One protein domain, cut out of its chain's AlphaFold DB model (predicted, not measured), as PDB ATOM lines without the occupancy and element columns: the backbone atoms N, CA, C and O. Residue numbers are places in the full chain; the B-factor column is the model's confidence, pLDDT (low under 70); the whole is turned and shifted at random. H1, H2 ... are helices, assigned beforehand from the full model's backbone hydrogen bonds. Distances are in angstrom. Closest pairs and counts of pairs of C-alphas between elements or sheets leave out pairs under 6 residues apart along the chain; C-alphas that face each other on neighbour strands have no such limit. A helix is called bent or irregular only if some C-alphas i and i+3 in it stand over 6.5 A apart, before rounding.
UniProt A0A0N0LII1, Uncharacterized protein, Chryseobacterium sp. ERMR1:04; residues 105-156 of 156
ATOM      1  N   LEU A 105      28.494  43.235 -12.359       78.00
ATOM      2  CA  LEU A 105      28.925  43.762 -13.659       78.00
ATOM      3  C   LEU A 105      29.636  42.691 -14.495       78.00
ATOM      4  O   LEU A 105      29.307  42.495 -15.662       78.00
ATOM      5  N   ARG A 106      30.538  41.918 -13.877       78.75
ATOM      6  CA  ARG A 106      31.233  40.814 -14.551       78.75
ATOM      7  C   ARG A 106      30.260  39.731 -15.015       78.75
ATOM      8  O   ARG A 106      30.380  39.243 -16.133       78.75
ATOM      9  N   LYS A 107      29.282  39.364 -14.181       80.19
ATOM     10  CA  LYS A 107      28.252  38.380 -14.555       80.19
ATOM     11  C   LYS A 107      27.371  38.882 -15.700       80.19
ATOM     12  O   LYS A 107      27.140  38.136 -16.645       80.19
ATOM     13  N   ALA A 108      26.916  40.133 -15.635       76.00
ATOM     14  CA  ALA A 108      26.112  40.749 -16.687       76.00
ATOM     15  C   ALA A 108      26.869  40.795 -18.020       76.00
ATOM     16  O   ALA A 108      26.306  40.437 -19.051       76.00
ATOM     17  N   TYR A 109      28.160  41.145 -17.987       79.12
ATOM     18  CA  TYR A 109      29.028  41.105 -19.161       79.12
ATOM     19  C   TYR A 109      29.105  39.700 -19.770       79.12
ATOM     20  O   TYR A 109      28.843  39.544 -20.957       79.12
ATOM     21  N   LEU A 110      29.377  38.669 -18.960       77.31
ATOM     22  CA  LEU A 110      29.461  37.284 -19.441       77.31
ATOM     23  C   LEU A 110      28.159  36.814 -20.102       77.31
ATOM     24  O   LEU A 110      28.200  36.213 -21.173       77.31
ATOM     25  N   ILE A 111      27.010  37.119 -19.490       81.88
ATOM     26  CA  ILE A 111      25.693  36.790 -20.050       81.88
ATOM     27  C   ILE A 111      25.492  37.503 -21.390       81.88
ATOM     28  O   ILE A 111      25.075  36.876 -22.361       81.88
ATOM     29  N   ASN A 112      25.814  38.797 -21.460       79.50
ATOM     30  CA  ASN A 112      25.627  39.588 -22.671       79.50
ATOM     31  C   ASN A 112      26.538  39.118 -23.818       79.50
ATOM     32  O   ASN A 112      26.090  38.967 -24.956       79.50
ATOM     33  N   SER A 113      27.806  38.823 -23.520       76.69
ATOM     34  CA  SER A 113      28.752  38.246 -24.479       76.69
ATOM     35  C   SER A 113      28.270  36.895 -25.003       76.69
ATOM     36  O   SER A 113      28.292  36.665 -26.209       76.69
ATOM     37  N   PHE A 114      27.776  36.023 -24.122       85.25
ATOM     38  CA  PHE A 114      27.225  34.726 -24.511       85.25
ATOM     39  C   PHE A 114      26.007  34.871 -25.441       85.25
ATOM     40  O   PHE A 114      25.954  34.236 -26.493       85.25
ATOM     41  N   LEU A 115      25.071  35.765 -25.105       82.62
ATOM     42  CA  LEU A 115      23.906  36.085 -25.938       82.62
ATOM     43  C   LEU A 115      24.303  36.622 -27.316       82.62
ATOM     44  O   LEU A 115      23.714  36.230 -28.321       82.62
ATOM     45  N   THR A 116      25.323  37.478 -27.365       79.69
ATOM     46  CA  THR A 116      25.837  38.050 -28.616       79.69
ATOM     47  C   THR A 116      26.398  36.958 -29.530       79.69
ATOM     48  O   THR A 116      26.097  36.942 -30.722       79.69
ATOM     49  N   ILE A 117      27.157  36.005 -28.976       83.38
ATOM     50  CA  ILE A 117      27.694  34.862 -29.731       83.38
ATOM     51  C   ILE A 117      26.556  33.986 -30.268       83.38
ATOM     52  O   ILE A 117      26.558  33.646 -31.451       83.38
ATOM     53  N   ILE A 118      25.557  33.661 -29.439       86.38
ATOM     54  CA  ILE A 118      24.394  32.869 -29.872       86.38
ATOM     55  C   ILE A 118      23.651  33.565 -31.012       86.38
ATOM     56  O   ILE A 118      23.363  32.931 -32.024       86.38
ATOM     57  N   LEU A 119      23.366  34.862 -30.874       83.31
ATOM     58  CA  LEU A 119      22.699  35.648 -31.912       83.31
ATOM     59  C   LEU A 119      23.480  35.622 -33.228       83.31
ATOM     60  O   LEU A 119      22.877  35.469 -34.287       83.31
ATOM     61  N   MET A 120      24.811  35.702 -33.165       82.12
ATOM     62  CA  MET A 120      25.666  35.616 -34.347       82.12
ATOM     63  C   MET A 120      25.587  34.238 -35.020       82.12
ATOM     64  O   MET A 120      25.471  34.163 -36.240       82.12
ATOM     65  N   ILE A 121      25.585  33.147 -34.248       85.88
ATOM     66  CA  ILE A 121      25.443  31.779 -34.780       85.88
ATOM     67  C   ILE A 121      24.064  31.582 -35.424       85.88
ATOM     68  O   ILE A 121      23.963  31.062 -36.537       85.88
ATOM     69  N   VAL A 122      22.995  32.028 -34.758       85.19
ATOM     70  CA  VAL A 122      21.627  31.981 -35.304       85.19
ATOM     71  C   VAL A 122      21.542  32.788 -36.598       85.19
ATOM     72  O   VAL A 122      20.949  32.338 -37.574       85.19
ATOM     73  N   PHE A 123      22.182  33.954 -36.644       80.38
ATOM     74  CA  PHE A 123      22.237  34.770 -37.847       80.38
ATOM     75  C   PHE A 123      22.932  34.039 -39.005       80.38
ATOM     76  O   PHE A 123      22.335  33.881 -40.067       80.38
ATOM     77  N   ILE A 124      24.145  33.520 -38.780       83.31
ATOM     78  CA  ILE A 124      24.924  32.785 -39.790       83.31
ATOM     79  C   ILE A 124      24.141  31.578 -40.318       83.31
ATOM     80  O   ILE A 124      24.055  31.377 -41.528       83.31
ATOM     81  N   THR A 125      23.537  30.790 -39.427       83.19
ATOM     82  CA  THR A 125      22.748  29.615 -39.825       83.19
ATOM     83  C   THR A 125      21.548  30.013 -40.684       83.19
ATOM     84  O   THR A 125      21.369  29.453 -41.763       83.19
ATOM     85  N   LEU A 126      20.776  31.030 -40.291       80.94
ATOM     86  CA  LEU A 126      19.660  31.538 -41.096       80.94
ATOM     87  C   LEU A 126      20.108  32.041 -42.473       80.94
ATOM     88  O   LEU A 126      19.429  31.775 -43.465       80.94
ATOM     89  N   THR A 127      21.247  32.733 -42.544       77.88
ATOM     90  CA  THR A 127      21.836  33.205 -43.803       77.88
ATOM     91  C   THR A 127      22.203  32.051 -44.736       77.88
ATOM     92  O   THR A 127      21.911  32.125 -45.928       77.88
ATOM     93  N   ILE A 128      22.809  30.981 -44.212       81.44
ATOM     94  CA  ILE A 128      23.178  29.796 -45.001       81.44
ATOM     95  C   ILE A 128      21.923  29.073 -45.509       81.44
ATOM     96  O   ILE A 128      21.850  28.737 -46.688       81.44
ATOM     97  N   PHE A 129      20.916  28.868 -44.652       80.50
ATOM     98  CA  PHE A 129      19.713  28.107 -45.009       80.50
ATOM     99  C   PHE A 129      18.755  28.846 -45.956       80.50
ATOM    100  O   PHE A 129      18.101  28.197 -46.769       80.50
ATOM    101  N   LYS A 130      18.628  30.176 -45.855       75.31
ATOM    102  CA  LYS A 130      17.679  30.966 -46.671       75.31
ATOM    103  C   LYS A 130      18.317  31.698 -47.857       75.31
ATOM    104  O   LYS A 130      17.589  32.282 -48.658       75.31
ATOM    105  N   GLY A 131      19.643  31.661 -47.980       69.06
ATOM    106  CA  GLY A 131      20.390  32.512 -48.902       69.06
ATOM    107  C   GLY A 131      20.554  33.931 -48.349       69.06
ATOM    108  O   GLY A 131      19.700  34.449 -47.625       69.06
ATOM    109  N   PHE A 132      21.685  34.572 -48.660       70.62
ATOM    110  CA  PHE A 132      22.000  35.891 -48.117       70.62
ATOM    111  C   PHE A 132      21.022  36.952 -48.631       70.62
ATOM    112  O   PHE A 132      20.961  37.255 -49.820       70.62
ATOM    113  N   GLN A 133      20.278  37.542 -47.701       70.00
ATOM    114  CA  GLN A 133      19.321  38.604 -47.968       70.00
ATOM    115  C   GLN A 133      19.731  39.849 -47.166       70.00
ATOM    116  O   GLN A 133      19.736  39.782 -45.935       70.00
ATOM    117  N   PRO A 134      20.066  40.986 -47.804       67.19
ATOM    118  CA  PRO A 134      20.648  42.155 -47.130       67.19
ATOM    119  C   PRO A 134      19.809  42.707 -45.969       67.19
ATOM    120  O   PRO A 134      20.352  43.192 -44.981       67.19
ATOM    121  N   TYR A 135      18.483  42.572 -46.039       69.38
ATOM    122  CA  TYR A 135      17.560  42.988 -44.980       69.38
ATOM    123  C   TYR A 135      17.690  42.179 -43.683       69.38
ATOM    124  O   TYR A 135      17.233  42.632 -42.634       69.38
ATOM    125  N   SER A 136      18.342  41.017 -43.704       65.25
ATOM    126  CA  SER A 136      18.659  40.273 -42.482       65.25
ATOM    127  C   SER A 136      19.638  41.047 -41.579       65.25
ATOM    128  O   SER A 136      19.521  40.982 -40.355       65.25
ATOM    129  N   LEU A 137      20.526  41.875 -42.149       67.56
ATOM    130  CA  LEU A 137      21.492  42.687 -41.394       67.56
ATOM    131  C   LEU A 137      20.851  43.842 -40.610       67.56
ATOM    132  O   LEU A 137      21.473  44.386 -39.699       67.56
ATOM    133  N   SER A 138      19.593  44.188 -40.899       71.00
ATOM    134  CA  SER A 138      18.854  45.243 -40.188       71.00
ATOM    135  C   SER A 138      18.779  44.990 -38.680       71.00
ATOM    136  O   SER A 138      18.689  45.929 -37.893       71.00
ATOM    137  N   ILE A 139      18.857  43.726 -38.255       69.38
ATOM    138  CA  ILE A 139      18.784  43.348 -36.842       69.38
ATOM    139  C   ILE A 139      19.989  43.861 -36.036       69.38
ATOM    140  O   ILE A 139      19.851  44.142 -34.849       69.38
ATOM    141  N   PHE A 140      21.143  44.085 -36.681       69.19
ATOM    142  CA  PHE A 140      22.323  44.672 -36.038       69.19
ATOM    143  C   PHE A 140      22.120  46.143 -35.653       69.19
ATOM    144  O   PHE A 140      22.742  46.616 -34.701       69.19
ATOM    145  N   ILE A 141      21.191  46.852 -36.305       74.81
ATOM    146  CA  ILE A 141      20.827  48.230 -35.938       74.81
ATOM    147  C   ILE A 141      20.216  48.270 -34.531       74.81
ATOM    148  O   ILE A 141      20.436  49.230 -33.797       74.81
ATOM    149  N   LEU A 142      19.529  47.206 -34.099       70.12
ATOM    150  CA  LEU A 142      18.960  47.109 -32.749       70.12
ATOM    151  C   LEU A 142      20.028  46.929 -31.656       70.12
ATOM    152  O   LEU A 142      19.755  47.187 -30.484       70.12
ATOM    153  N   ILE A 143      21.251  46.536 -32.028       71.00
ATOM    154  CA  ILE A 143      22.368  46.308 -31.099       71.00
ATOM    155  C   ILE A 143      23.138  47.617 -30.829       71.00
ATOM    156  O   ILE A 143      23.657  47.821 -29.730       71.00
ATOM    157  N   ILE A 144      23.154  48.559 -31.781       73.00
ATOM    158  CA  ILE A 144      23.877  49.842 -31.667       73.00
ATOM    159  C   ILE A 144      23.452  50.657 -30.423       73.00
ATOM    160  O   ILE A 144      24.336  51.078 -29.667       73.00
ATOM    161  N   PRO A 145      22.150  50.856 -30.124       72.31
ATOM    162  CA  PRO A 145      21.725  51.581 -28.927       72.31
ATOM    163  C   PRO A 145      22.192  50.910 -27.633       72.31
ATOM    164  O   PRO A 145      22.580  51.601 -26.691       72.31
ATOM    165  N   GLN A 146      22.199  49.574 -27.590       71.44
ATOM    166  CA  GLN A 146      22.638  48.820 -26.415       71.44
ATOM    167  C   GLN A 146      24.136  49.008 -26.159       71.44
ATOM    168  O   GLN A 146      24.529  49.247 -25.019       71.44
ATOM    169  N   ILE A 147      24.964  49.003 -27.209       72.38
ATOM    170  CA  ILE A 147      26.411  49.253 -27.103       72.38
ATOM    171  C   ILE A 147      26.691  50.688 -26.628       72.38
ATOM    172  O   ILE A 147      27.531  50.897 -25.750       72.38
ATOM    173  N   ILE A 148      25.976  51.684 -27.164       70.25
ATOM    174  CA  ILE A 148      26.134  53.094 -26.765       70.25
ATOM    175  C   ILE A 148      25.739  53.296 -25.297       70.25
ATOM    176  O   ILE A 148      26.465  53.958 -24.548       70.25
ATOM    177  N   LEU A 149      24.607  52.729 -24.871       66.56
ATOM    178  CA  LEU A 149      24.148  52.801 -23.483       66.56
ATOM    179  C   LEU A 149      25.125  52.103 -22.534       66.56
ATOM    180  O   LEU A 149      25.461  52.665 -21.493       66.56
ATOM    181  N   TYR A 150      25.648  50.940 -22.923       66.88
ATOM    182  CA  TYR A 150      26.631  50.197 -22.140       66.88
ATOM    183  C   TYR A 150      27.930  50.994 -21.932       66.88
ATOM    184  O   TYR A 150      28.416  51.118 -20.809       66.88
ATOM    185  N   ASN A 151      28.452  51.629 -22.987       64.50
ATOM    186  CA  ASN A 151      29.652  52.468 -22.892       64.50
ATOM    187  C   ASN A 151      29.458  53.695 -21.991       64.50
ATOM    188  O   ASN A 151      30.384  54.093 -21.282       64.50
ATOM    189  N   LYS A 152      28.266  54.302 -22.001       63.25
ATOM    190  CA  LYS A 152      27.947  55.425 -21.106       63.25
ATOM    191  C   LYS A 152      27.806  54.993 -19.644       63.25
ATOM    192  O   LYS A 152      28.132  55.785 -18.768       63.25
ATOM    193  N   GLN A 153      27.345  53.769 -19.385       58.03
ATOM    194  CA  GLN A 153      27.186  53.231 -18.029       58.03
ATOM    195  C   GLN A 153      28.515  52.783 -17.402       58.03
ATOM    196  O   GLN A 153      28.665  52.883 -16.194       58.03
ATOM    197  N   MET A 154      29.487  52.342 -18.207       55.50
ATOM    198  CA  MET A 154      30.798  51.869 -17.729       55.50
ATOM    199  C   MET A 154      31.837  52.982 -17.499       55.50
ATOM    200  O   MET A 154      32.855  52.735 -16.864       55.50
ATOM    201  N   LYS A 155      31.629  54.191 -18.043       45.75
ATOM    202  CA  LYS A 155      32.562  55.334 -17.920       45.75
ATOM    203  C   LYS A 155      32.243  56.292 -16.760       45.75
ATOM    204  O   LYS A 155      32.772  57.402 -16.747       45.75
ATOM    205  N   ARG A 156      31.377  55.905 -15.823       46.06
ATOM    206  CA  ARG A 156      31.131  56.649 -14.582       46.06
ATOM    207  C   ARG A 156      31.650  55.872 -13.388       46.06
ATOM    208  O   ARG A 156      31.406  54.648 -13.362       46.06
TER     209      ARG A 156
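What this domain is: This is residues 105 to 156 of the 156 residues of an uncharacterized protein of Chryseobacterium sp. ERMR1:04 (UniProt A0A0N0LII1). What shape do these atoms make? They make a long, narrow U: helix H1 is one arm, the chain turns at residues 131 to 133, and the shorter helices H2 and H3, end to end, form the other arm and run back beside H1. The U is loosely formed, for H2 comes near H1 by the turn while H3 is apart from it. What is it built of? The printed part has 52 residues with three named helices, in the order H1, H2, H3, and no named strand; its class is all helix. How spread out is it? It is loose, with a radius of gyration of the C-alphas of 13.7 A and spans of 43 by 19 by 8 A.

How they stand to each other: How do the first two helices stand? H1, residues 105 to 130, and H2, residues 134 to 142, are close but not clearly touching; their closest C-alphas, those of Thr 127 and Ser 136, are 7.9 A apart. They run opposite ways at a shallow tilt of 12 degrees. Where is the third helix? H3, residues 144 to 154, and H2 meet only through their link, and H1 and H3 are apart. Residues 110 to 115 of H1 and 144 to 149 of H3 stand free. What do the backbones show? In H1 and H3 every O i to N i+4 pair is within hydrogen-bond range; in H2 0 of 5 are, beside 5 of 6 O i to N i+3 pairs.

Where its parts are: Where does H1 run? It goes 37.1 A from C-alpha 105 at (28.925, 43.762, -13.659) to C-alpha 130 at (17.679, 30.966, -46.671). How long are the others? H2 measures 15.3 A and is neither bent nor irregular, but only just: C-alphas 136 and 139 are 6.4 A apart. H3 measures 15.7 A and ends with C-alpha 154 at (30.798, 51.869, -17.729).

The domain as a whole: How large is it? The two C-alphas farthest apart, those of Gly 131 and Arg 156, are 43.3 A apart. Is it continuous? The printed part has no cut, and both links are tight. Where is confidence low? The pLDDT is under 70 at residues 131, 134 to 137, 139 to 140 and 149 to 156.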